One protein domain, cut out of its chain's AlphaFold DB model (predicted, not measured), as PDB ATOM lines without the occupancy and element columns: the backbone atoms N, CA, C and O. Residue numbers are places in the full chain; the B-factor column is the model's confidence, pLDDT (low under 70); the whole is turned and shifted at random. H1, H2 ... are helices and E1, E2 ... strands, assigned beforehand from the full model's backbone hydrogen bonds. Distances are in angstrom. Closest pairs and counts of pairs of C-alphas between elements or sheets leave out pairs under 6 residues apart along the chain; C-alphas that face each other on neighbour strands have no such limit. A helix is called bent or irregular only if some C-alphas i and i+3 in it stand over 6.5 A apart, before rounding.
ATOM      1  N   TRP A 203     348.769 384.131 461.918       89.88
ATOM      2  CA  TRP A 203     348.137 384.928 460.873       89.88
ATOM      3  C   TRP A 203     348.594 384.489 459.490       89.88
ATOM      4  O   TRP A 203     349.782 384.270 459.265       89.88
ATOM      5  N   GLY A 204     347.647 384.416 458.563       87.75
ATOM      6  CA  GLY A 204     347.890 384.069 457.172       87.75
ATOM      7  C   GLY A 204     347.092 384.950 456.219       87.75
ATOM      8  O   GLY A 204     346.209 385.720 456.611       87.75
ATOM      9  N   LYS A 205     347.423 384.833 454.937       82.31
ATOM     10  CA  LYS A 205     346.649 385.406 453.839       82.31
ATOM     11  C   LYS A 205     346.148 384.244 452.992       82.31
ATOM     12  O   LYS A 205     346.950 383.506 452.433       82.31
ATOM     13  N   ALA A 206     344.837 384.066 452.935       67.69
ATOM     14  CA  ALA A 206     344.185 383.137 452.026       67.69
ATOM     15  C   ALA A 206     343.791 383.860 450.730       67.69
ATOM     16  O   ALA A 206     343.743 385.092 450.679       67.69
ATOM     17  N   ILE A 207     343.446 383.083 449.700       62.25
ATOM     18  CA  ILE A 207     342.935 383.584 448.412       62.25
ATOM     19  C   ILE A 207     341.743 384.539 448.627       62.25
ATOM     20  O   ILE A 207     341.615 385.545 447.938       62.25
ATOM     21  N   SER A 208     340.918 384.273 449.645       62.53
ATOM     22  CA  SER A 208     339.720 385.042 450.003       62.53
ATOM     23  C   SER A 208     339.935 386.149 451.049       62.53
ATOM     24  O   SER A 208     338.994 386.880 451.358       62.53
ATOM     25  N   GLY A 209     341.149 386.336 451.584       80.94
ATOM     26  CA  GLY A 209     341.452 387.431 452.513       80.94
ATOM     27  C   GLY A 209     342.292 387.044 453.730       80.94
ATOM     28  O   GLY A 209     343.071 386.098 453.703       80.94
ATOM     29  N   LEU A 210     342.177 387.835 454.801       89.19
ATOM     30  CA  LEU A 210     342.905 387.616 456.053       89.19
ATOM     31  C   LEU A 210     342.373 386.366 456.769       89.19
ATOM     32  O   LEU A 210     341.156 386.184 456.859       89.19
ATOM     33  N   THR A 211     343.283 385.557 457.313       92.25
ATOM     34  CA  THR A 211     342.956 384.435 458.201       92.25
ATOM     35  C   THR A 211     343.792 384.483 459.476       92.25
ATOM     36  O   THR A 211     344.932 384.961 459.476       92.25
ATOM     37  N   GLY A 212     343.222 384.004 460.577       92.31
ATOM     38  CA  GLY A 212     343.914 383.838 461.854       92.31
ATOM     39  C   GLY A 212     343.551 382.495 462.470       92.31
ATOM     40  O   GLY A 212     342.384 382.120 462.439       92.31
ATOM     41  N   ARG A 213     344.526 381.770 463.020       92.31
ATOM     42  CA  ARG A 213     344.301 380.472 463.670       92.31
ATOM     43  C   ARG A 213     344.747 380.498 465.125       92.31
ATOM     44  O   ARG A 213     345.865 380.932 465.410       92.31
ATOM     45  N   LEU A 214     343.899 379.986 466.014       90.75
ATOM     46  CA  LEU A 214     344.185 379.771 467.431       90.75
ATOM     47  C   LEU A 214     343.654 378.390 467.836       90.75
ATOM     48  O   LEU A 214     342.447 378.178 467.896       90.75
ATOM     49  N   GLY A 215     344.561 377.442 468.086       88.31
ATOM     50  CA  GLY A 215     344.184 376.048 468.335       88.31
ATOM     51  C   GLY A 215     343.461 375.423 467.134       88.31
ATOM     52  O   GLY A 215     343.971 375.452 466.006       88.31
ATOM     53  N   GLU A 216     342.279 374.860 467.391       90.31
ATOM     54  CA  GLU A 216     341.385 374.284 466.374       90.31
ATOM     55  C   GLU A 216     340.563 375.337 465.611       90.31
ATOM     56  O   GLU A 216     340.048 375.053 464.531       90.31
ATOM     57  N   PHE A 217     340.479 376.568 466.127       94.19
ATOM     58  CA  PHE A 217     339.654 377.619 465.541       94.19
ATOM     59  C   PHE A 217     340.408 378.409 464.481       94.19
ATOM     60  O   PHE A 217     341.547 378.848 464.681       94.19
ATOM     61  N   THR A 218     339.731 378.659 463.367       94.69
ATOM     62  CA  THR A 218     340.200 379.521 462.285       94.69
ATOM     63  C   THR A 218     339.196 380.640 462.059       94.69
ATOM     64  O   THR A 218     338.055 380.395 461.694       94.69
ATOM     65  N   ALA A 219     339.624 381.886 462.238       94.88
ATOM     66  CA  ALA A 219     338.869 383.050 461.813       94.88
ATOM     67  C   ALA A 219     339.199 383.362 460.358       94.88
ATOM     68  O   ALA A 219     340.373 383.482 459.984       94.88
ATOM     69  N   ARG A 220     338.164 383.573 459.549       93.44
ATOM     70  CA  ARG A 220     338.279 383.910 458.131       93.44
ATOM     71  C   ARG A 220     337.442 385.137 457.797       93.44
ATOM     72  O   ARG A 220     336.292 385.254 458.210       93.44
ATOM     73  N   TYR A 221     338.012 386.049 457.012       92.69
ATOM     74  CA  TYR A 221     337.227 387.105 456.378       92.69
ATOM     75  C   TYR A 221     336.371 386.502 455.258       92.69
ATOM     76  O   TYR A 221     336.899 385.934 454.302       92.69
ATOM     77  N   ALA A 222     335.051 386.621 455.379       90.00
ATOM     78  CA  ALA A 222     334.085 386.047 454.445       90.00
ATOM     79  C   ALA A 222     333.543 387.057 453.420       90.00
ATOM     80  O   ALA A 222     332.635 386.727 452.664       90.00
ATOM     81  N   GLY A 223     334.116 388.264 453.359       89.19
ATOM     82  CA  GLY A 223     333.720 389.294 452.399       89.19
ATOM     83  C   GLY A 223     332.790 390.363 452.988       89.19
ATOM     84  O   GLY A 223     332.641 390.461 454.209       89.19
ATOM     85  N   PRO A 224     332.217 391.229 452.137       90.25
ATOM     86  CA  PRO A 224     331.262 392.242 452.571       90.25
ATOM     87  C   PRO A 224     329.946 391.606 453.045       90.25
ATOM     88  O   PRO A 224     329.469 390.639 452.454       90.25
ATOM     89  N   ALA A 225     329.359 392.165 454.102       88.56
ATOM     90  CA  ALA A 225     328.031 391.792 454.592       88.56
ATOM     91  C   ALA A 225     326.947 392.688 453.965       88.56
ATOM     92  O   ALA A 225     327.209 393.858 453.677       88.56
ATOM     93  N   GLN A 226     325.732 392.158 453.789       81.88
ATOM     94  CA  GLN A 226     324.562 392.930 453.354       81.88
ATOM     95  C   GLN A 226     323.737 393.387 454.571       81.88
ATOM     96  O   GLN A 226     323.594 392.609 455.510       81.88
ATOM     97  N   PRO A 227     323.185 394.617 454.586       81.50
ATOM     98  CA  PRO A 227     323.308 395.671 453.572       81.50
ATOM     99  C   PRO A 227     324.652 396.424 453.614       81.50
ATOM    100  O   PRO A 227     325.031 397.053 452.628       81.50
ATOM    101  N   ARG A 228     325.394 396.370 454.732       86.81
ATOM    102  CA  ARG A 228     326.724 396.988 454.871       86.81
ATOM    103  C   ARG A 228     327.546 396.284 455.952       86.81
ATOM    104  O   ARG A 228     327.017 395.945 457.004       86.81
ATOM    105  N   GLY A 229     328.855 396.155 455.735       91.25
ATOM    106  CA  GLY A 229     329.809 395.673 456.736       91.25
ATOM    107  C   GLY A 229     330.797 394.655 456.177       91.25
ATOM    108  O   GLY A 229     330.932 394.489 454.966       91.25
ATOM    109  N   HIS A 230     331.490 393.973 457.077       92.44
ATOM    110  CA  HIS A 230     332.518 392.978 456.807       92.44
ATOM    111  C   HIS A 230     332.224 391.740 457.644       92.44
ATOM    112  O   HIS A 230     332.187 391.823 458.871       92.44
ATOM    113  N   ARG A 231     332.022 390.608 456.976       93.94
ATOM    114  CA  ARG A 231     331.677 389.337 457.604       93.94
ATOM    115  C   ARG A 231     332.942 388.587 458.018       93.94
ATOM    116  O   ARG A 231     333.876 388.433 457.224       93.94
ATOM    117  N   ILE A 232     332.962 388.113 459.253       94.88
ATOM    118  CA  ILE A 232     333.967 387.215 459.819       94.88
ATOM    119  C   ILE A 232     333.256 385.906 460.144       94.88
ATOM    120  O   ILE A 232     332.163 385.935 460.696       94.88
ATOM    121  N   VAL A 233     333.879 384.779 459.809       94.88
ATOM    122  CA  VAL A 233     333.384 383.447 460.171       94.88
ATOM    123  C   VAL A 233     334.466 382.712 460.954       94.88
ATOM    124  O   VAL A 233     335.636 382.732 460.561       94.88
ATOM    125  N   ILE A 234     334.076 382.091 462.064       96.50
ATOM    126  CA  ILE A 234     334.890 381.192 462.873       96.50
ATOM    127  C   ILE A 234     334.572 379.761 462.468       96.50
ATOM    128  O   ILE A 234     333.428 379.309 462.525       96.50
ATOM    129  N   GLU A 235     335.609 379.052 462.050       95.06
ATOM    130  CA  GLU A 235     335.541 377.690 461.546       95.06
ATOM    131  C   GLU A 235     336.346 376.751 462.450       95.06
ATOM    132  O   GLU A 235     337.371 377.141 463.016       95.06
ATOM    133  N   VAL A 236     335.892 375.505 462.558       92.00
ATOM    134  CA  VAL A 236     336.669 374.370 463.084       92.00
ATOM    135  C   VAL A 236     337.267 373.569 461.923       92.00
ATOM    136  O   VAL A 236     336.973 373.833 460.750       92.00
ATOM    137  N   ASP A 237     338.097 372.569 462.228       80.50
ATOM    138  CA  ASP A 237     338.738 371.734 461.209       80.50
ATOM    139  C   ASP A 237     337.731 371.200 460.162       80.50
ATOM    140  O   ASP A 237     336.655 370.663 460.465       80.50
ATOM    141  N   GLY A 238     338.098 371.394 458.891       74.31
ATOM    142  CA  GLY A 238     337.257 371.100 457.728       74.31
ATOM    143  C   GLY A 238     336.422 372.278 457.207       74.31
ATOM    144  O   GLY A 238     335.556 372.054 456.367       74.31
ATOM    145  N   GLY A 239     336.651 373.511 457.681       82.44
ATOM    146  CA  GLY A 239     336.000 374.722 457.151       82.44
ATOM    147  C   GLY A 239     334.527 374.865 457.549       82.44
ATOM    148  O   GLY A 239     333.777 375.615 456.929       82.44
ATOM    149  N   ARG A 240     334.094 374.116 458.568       88.75
ATOM    150  CA  ARG A 240     332.719 374.154 459.079       88.75
ATOM    151  C   ARG A 240     332.584 375.265 460.118       88.75
ATOM    152  O   ARG A 240     333.483 375.374 460.951       88.75
ATOM    153  N   PRO A 241     331.479 376.034 460.131       92.06
ATOM    154  CA  PRO A 241     331.223 377.010 461.185       92.06
ATOM    155  C   PRO A 241     331.298 376.372 462.577       92.06
ATOM    156  O   PRO A 241     330.800 375.264 462.791       92.06
ATOM    157  N   ALA A 242     331.926 377.069 463.520       92.81
ATOM    158  CA  ALA A 242     332.094 376.621 464.896       92.81
ATOM    159  C   ALA A 242     330.773 376.746 465.685       92.81
ATOM    160  O   ALA A 242     330.569 377.699 466.426       92.81
ATOM    161  N   THR A 243     329.854 375.794 465.523       91.31
ATOM    162  CA  THR A 243     328.573 375.768 466.253       91.31
ATOM    163  C   THR A 243     328.637 374.905 467.520       91.31
ATOM    164  O   THR A 243     329.446 373.982 467.621       91.31
ATOM    165  N   GLY A 244     327.762 375.193 468.493       89.00
ATOM    166  CA  GLY A 244     327.655 374.425 469.747       89.00
ATOM    167  C   GLY A 244     328.669 374.809 470.831       89.00
ATOM    168  O   GLY A 244     328.912 374.026 471.751       89.00
ATOM    169  N   TYR A 245     329.268 375.994 470.716       90.69
ATOM    170  CA  TYR A 245     330.187 376.561 471.698       90.69
ATOM    171  C   TYR A 245     329.473 377.594 472.562       90.69
ATOM    172  O   TYR A 245     328.697 378.400 472.049       90.69
ATOM    173  N   PHE A 246     329.748 377.566 473.861       90.00
ATOM    174  CA  PHE A 246     329.113 378.426 474.852       90.00
ATOM    175  C   PHE A 246     330.167 379.163 475.669       90.00
ATOM    176  O   PHE A 246     331.219 378.599 475.996       90.00
ATOM    177  N   ASP A 247     329.894 380.426 475.987       86.88
ATOM    178  CA  ASP A 247     330.724 381.190 476.911       86.88
ATOM    179  C   ASP A 247     330.602 380.666 478.353       86.88
ATOM    180  O   ASP A 247     329.866 379.721 478.653       86.88
ATOM    181  N   VAL A 248     331.353 381.271 479.274       81.31
ATOM    182  CA  VAL A 248     331.367 380.838 480.680       81.31
ATOM    183  C   VAL A 248     330.072 381.173 481.429       81.31
ATOM    184  O   VAL A 248     329.853 380.661 482.523       81.31
ATOM    185  N   GLN A 249     329.213 382.010 480.845       83.50
ATOM    186  CA  GLN A 249     327.865 382.315 481.315       83.50
ATOM    187  C   GLN A 249     326.810 381.389 480.680       83.50
ATOM    188  O   GLN A 249     325.615 381.544 480.943       83.50
ATOM    189  N   GLY A 250     327.228 380.423 479.856       82.56
ATOM    190  CA  GLY A 250     326.339 379.490 479.176       82.56
ATOM    191  C   GLY A 250     325.568 380.107 478.008       82.56
ATOM    192  O   GLY A 250     324.562 379.534 477.594       82.56
ATOM    193  N   GLN A 251     325.998 381.254 477.474       87.88
ATOM    194  CA  GLN A 251     325.405 381.842 476.273       87.88
ATOM    195  C   GLN A 251     326.045 381.255 475.010       87.88
ATOM    196  O   GLN A 251     327.269 381.092 474.962       87.88
ATOM    197  N   PRO A 252     325.250 380.921 473.977       90.62
ATOM    198  CA  PRO A 252     325.784 380.387 472.732       90.62
ATOM    199  C   PRO A 252     326.616 381.447 472.001       90.62
ATOM    200  O   PRO A 252     326.192 382.592 471.845       90.62
ATOM    201  N   LEU A 253     327.789 381.047 471.511       91.94
ATOM    202  CA  LEU A 253     328.620 381.879 470.649       91.94
ATOM    203  C   LEU A 253     328.177 381.746 469.191       91.94
ATOM    204  O   LEU A 253     328.063 380.636 468.665       91.94
ATOM    205  N   ASP A 254     327.987 382.884 468.525       93.50
ATOM    206  CA  ASP A 254     327.758 382.926 467.083       93.50
ATOM    207  C   ASP A 254     329.103 382.765 466.344       93.50
ATOM    208  O   ASP A 254     330.029 383.555 466.574       93.50
ATOM    209  N   PRO A 255     329.271 381.748 465.473       94.31
ATOM    210  CA  PRO A 255     330.463 381.633 464.639       94.31
ATOM    211  C   PRO A 255     330.568 382.748 463.597       94.31
ATOM    212  O   PRO A 255     331.609 382.868 462.953       94.31
ATOM    213  N   GLU A 256     329.530 383.552 463.395       94.75
ATOM    214  CA  GLU A 256     329.527 384.668 462.468       94.75
ATOM    215  C   GLU A 256     329.483 386.020 463.184       94.75
ATOM    216  O   GLU A 256     328.753 386.236 464.143       94.75
ATOM    217  N   ALA A 257     330.261 386.975 462.676       93.88
ATOM    218  CA  ALA A 257     330.205 388.356 463.131       93.88
ATOM    219  C   ALA A 257     330.264 389.322 461.950       93.88
ATOM    220  O   ALA A 257     331.016 389.122 460.990       93.88
ATOM    221  N   VAL A 258     329.516 390.421 462.046       94.38
ATOM    222  CA  VAL A 258     329.540 391.511 461.068       94.38
ATOM    223  C   VAL A 258     330.099 392.765 461.718       94.38
ATOM    224  O   VAL A 258     329.589 393.244 462.726       94.38
ATOM    225  N   ILE A 259     331.142 393.330 461.112       92.88
ATOM    226  CA  ILE A 259     331.784 394.553 461.600       92.88
ATOM    227  C   ILE A 259     331.631 395.677 460.578       92.88
ATOM    228  O   ILE A 259     331.723 395.465 459.371       92.88
ATOM    229  N   SER A 260     331.434 396.908 461.039       90.44
ATOM    230  CA  SER A 260     331.213 398.060 460.153       90.44
ATOM    231  C   SER A 260     332.498 398.635 459.547       90.44
ATOM    232  O   SER A 260     332.444 399.312 458.521       90.44
ATOM    233  N   ASN A 261     333.658 398.373 460.161       88.75
ATOM    234  CA  ASN A 261     334.937 398.978 459.794       88.75
ATOM    235  C   ASN A 261     336.032 397.923 459.572       88.75
ATOM    236  O   ASN A 261     336.512 397.300 460.521       88.75
ATOM    237  N   ARG A 262     336.509 397.802 458.326       86.62
ATOM    238  CA  ARG A 262     337.590 396.880 457.939       86.62
ATOM    239  C   ARG A 262     338.887 397.078 458.725       86.62
ATOM    240  O   ARG A 262     339.617 396.113 458.927       86.62
ATOM    241  N   ALA A 263     339.186 398.289 459.192       86.19
ATOM    242  CA  ALA A 263     340.393 398.552 459.978       86.19
ATOM    243  C   ALA A 263     340.399 397.799 461.322       86.19
ATOM    244  O   ALA A 263     341.468 397.555 461.881       86.19
ATOM    245  N   ARG A 264     339.221 397.399 461.827       86.81
ATOM    246  CA  ARG A 264     339.080 396.591 463.046       86.81
ATOM    247  C   ARG A 264     339.177 395.087 462.787       86.81
ATOM    248  O   ARG A 264     339.339 394.344 463.743       86.81
ATOM    249  N   LEU A 265     339.175 394.640 461.526       89.81
ATOM    250  CA  LEU A 265     339.085 393.225 461.139       89.81
ATOM    251  C   LEU A 265     340.022 392.319 461.942       89.81
ATOM    252  O   LEU A 265     339.577 391.357 462.552       89.81
ATOM    253  N   ARG A 266     341.313 392.655 462.001       89.62
ATOM    254  CA  ARG A 266     342.301 391.848 462.729       89.62
ATOM    255  C   ARG A 266     342.026 391.792 464.237       89.62
ATOM    256  O   ARG A 266     342.208 390.740 464.836       89.62
ATOM    257  N   ALA A 267     341.616 392.907 464.840       86.19
ATOM    258  CA  ALA A 267     341.318 392.971 466.270       86.19
ATOM    259  C   ALA A 267     340.068 392.148 466.612       86.19
ATOM    260  O   ALA A 267     340.098 391.363 467.553       86.19
ATOM    261  N   GLU A 268     339.020 392.259 465.795       91.75
ATOM    262  CA  GLU A 268     337.760 391.525 465.976       91.75
ATOM    263  C   GLU A 268     337.953 390.018 465.760       91.75
ATOM    264  O   GLU A 268     337.517 389.213 466.576       91.75
ATOM    265  N   MET A 269     338.704 389.620 464.727       93.62
ATOM    266  CA  MET A 269     339.072 388.213 464.517       93.62
ATOM    267  C   MET A 269     339.854 387.645 465.706       93.62
ATOM    268  O   MET A 269     339.618 386.510 466.106       93.62
ATOM    269  N   ALA A 270     340.777 388.422 466.283       91.50
ATOM    270  CA  ALA A 270     341.529 387.994 467.456       91.50
ATOM    271  C   ALA A 270     340.634 387.840 468.695       91.50
ATOM    272  O   ALA A 270     340.792 386.868 469.429       91.50
ATOM    273  N   ALA A 271     339.701 388.772 468.911       89.62
ATOM    274  CA  ALA A 271     338.737 388.702 470.005       89.62
ATOM    275  C   ALA A 271     337.859 387.449 469.883       89.62
ATOM    276  O   ALA A 271     337.824 386.647 470.811       89.62
ATOM    277  N   LEU A 272     337.263 387.216 468.709       93.25
ATOM    278  CA  LEU A 272     336.436 386.035 468.449       93.25
ATOM    279  C   LEU A 272     337.216 384.732 468.648       93.25
ATOM    280  O   LEU A 272     336.758 383.858 469.377       93.25
ATOM    281  N   LEU A 273     338.421 384.613 468.077       93.56
ATOM    282  CA  LEU A 273     339.273 383.432 468.275       93.56
ATOM    283  C   LEU A 273     339.509 383.144 469.754       93.56
ATOM    284  O   LEU A 273     339.468 381.989 470.171       93.56
ATOM    285  N   ARG A 274     339.762 384.184 470.551       91.56
ATOM    286  CA  ARG A 274     339.982 384.029 471.986       91.56
ATOM    287  C   ARG A 274     338.704 383.666 472.734       91.56
ATOM    288  O   ARG A 274     338.798 382.843 473.639       91.56
ATOM    289  N   SER A 275     337.548 384.214 472.366       91.06
ATOM    290  CA  SER A 275     336.262 383.818 472.955       91.06
ATOM    291  C   SER A 275     335.964 382.344 472.681       91.06
ATOM    292  O   SER A 275     335.700 381.590 473.612       91.06
ATOM    293  N   PHE A 276     336.121 381.897 471.432       92.06
ATOM    294  CA  PHE A 276     335.955 380.488 471.063       92.06
ATOM    295  C   PHE A 276     336.976 379.578 471.756       92.06
ATOM    296  O   PHE A 276     336.608 378.548 472.310       92.06
ATOM    297  N   ALA A 277     338.244 379.979 471.843       89.75
ATOM    298  CA  ALA A 277     339.265 379.203 472.551       89.75
ATOM    299  C   ALA A 277     339.075 379.147 474.084       89.75
ATOM    300  O   ALA A 277     339.721 378.333 474.738       89.75
ATOM    301  N   ALA A 278     338.230 380.005 474.665       88.69
ATOM    302  CA  ALA A 278     337.810 379.937 476.071       88.69
ATOM    303  C   ALA A 278     336.459 379.240 476.278       88.69
ATOM    304  O   ALA A 278     336.055 379.027 477.420       88.69
ATOM    305  N   SER A 279     335.749 378.938 475.194       89.38
ATOM    306  CA  SER A 279     334.398 378.397 475.249       89.38
ATOM    307  C   SER A 279     334.388 376.914 475.606       89.38
ATOM    308  O   SER A 279     335.377 376.197 475.439       89.38
ATOM    309  N   THR A 280     333.237 376.446 476.078       86.56
ATOM    310  CA  THR A 280     332.981 375.017 476.271       86.56
ATOM    311  C   THR A 280     332.081 374.516 475.152       86.56
ATOM    312  O   THR A 280     331.064 375.136 474.835       86.56
ATOM    313  N   ARG A 281     332.441 373.379 474.552       85.62
ATOM    314  CA  ARG A 281     331.583 372.706 473.580       85.62
ATOM    315  C   ARG A 281     330.580 371.832 474.317       85.62
ATOM    316  O   ARG A 281     330.978 370.870 474.974       85.62
ATOM    317  N   LEU A 282     329.294 372.136 474.184       77.38
ATOM    318  CA  LEU A 282     328.252 371.244 474.682       77.38
ATOM    319  C   LEU A 282     327.915 370.222 473.586       77.38
ATOM    320  O   LEU A 282     327.712 370.615 472.431       77.38
TER     321      LEU A 282
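Overview. This is residues 203 to 282 of the 290 residues of an uncharacterized protein of Sphingobium sp. TB-6 (UniProt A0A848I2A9). A strongly twisted sheet of five antiparallel strands has one long helix, H1, packed over one of its faces, and the long loop of residues 237 to 255 joins the fourth strand to the fifth. The printed part has 80 residues, with five named strands and then one named helix along the chain, E1 E2 E3 E4 E5 H1. The strands form a meander, each the antiparallel neighbour of the one before, in the order E1 - E2 - E3 - E4 - E5, and the class is mixed, helices and strands. The whole is compact, with a radius of gyration of the C-alphas of 12.1 A, and the C-alphas span 31 by 24 by 19 A.

Along the chain. E1 is residues 203 to 206, 9.9 A from first to last C-alpha, and begins at C-alpha 203 at (348.137, 384.928, 460.873). E2 is residues 209 to 214, 17.0 A long. E3, residues 217 to 224, is the longest strand by residues and measures 21.3 A. E4, residues 230 to 236, measures 20.1 A and begins at C-alpha 230 at (332.518, 392.978, 456.807). E5 is residues 256 to 259, 10.2 A long. H1, residues 262 to 278, measures 24.8 A and ends at C-alpha 278 at (337.810, 379.937, 476.071); it is irregular, with C-alphas 263 and 266 7.5 A apart.

Arrangement. E1 and E5 are the edge strands. E1 and E2 form a hairpin at 141 degrees between their directions, with N 204 and O 211 at 2.9 A. The hairpin of E2 and E3, at 160 degrees, has N 214 and O 217 at 2.9 A. In the hairpin of E3 and E4, at 153 degrees, N 220 and O 233 are 2.8 A apart. E4 and E5, a hairpin at 154 degrees, have N 230 and O 259 at 2.7 A; these N and O pairs are within hydrogen-bond range. Residues 235 to 236 of E4 also pair with residues 240 to 241, antiparallel. H1 is on the sheet, making two layers, a helix on one face of a sheet. Its closest C-alphas to E3 are those of Ala 219 and Met 269, 5.8 A apart, and to E2 those of Leu 214 and Leu 273, 6.2 A apart. In H1, 11 of 13 O i to N i+4 pairs are within hydrogen-bond range. E1 is apart from E4 and E5, and E2 is apart from E5.

Size, cuts and confidence. The two C-alphas farthest apart are those of Ile 207 and Gln 249, at 36.2 A. The printed part has no cut. The link from E4 to E5, 19 residues, is long; the other links are tight. The mean pLDDT of the printed part is 88.6, and residues 206 to 208 are under 70.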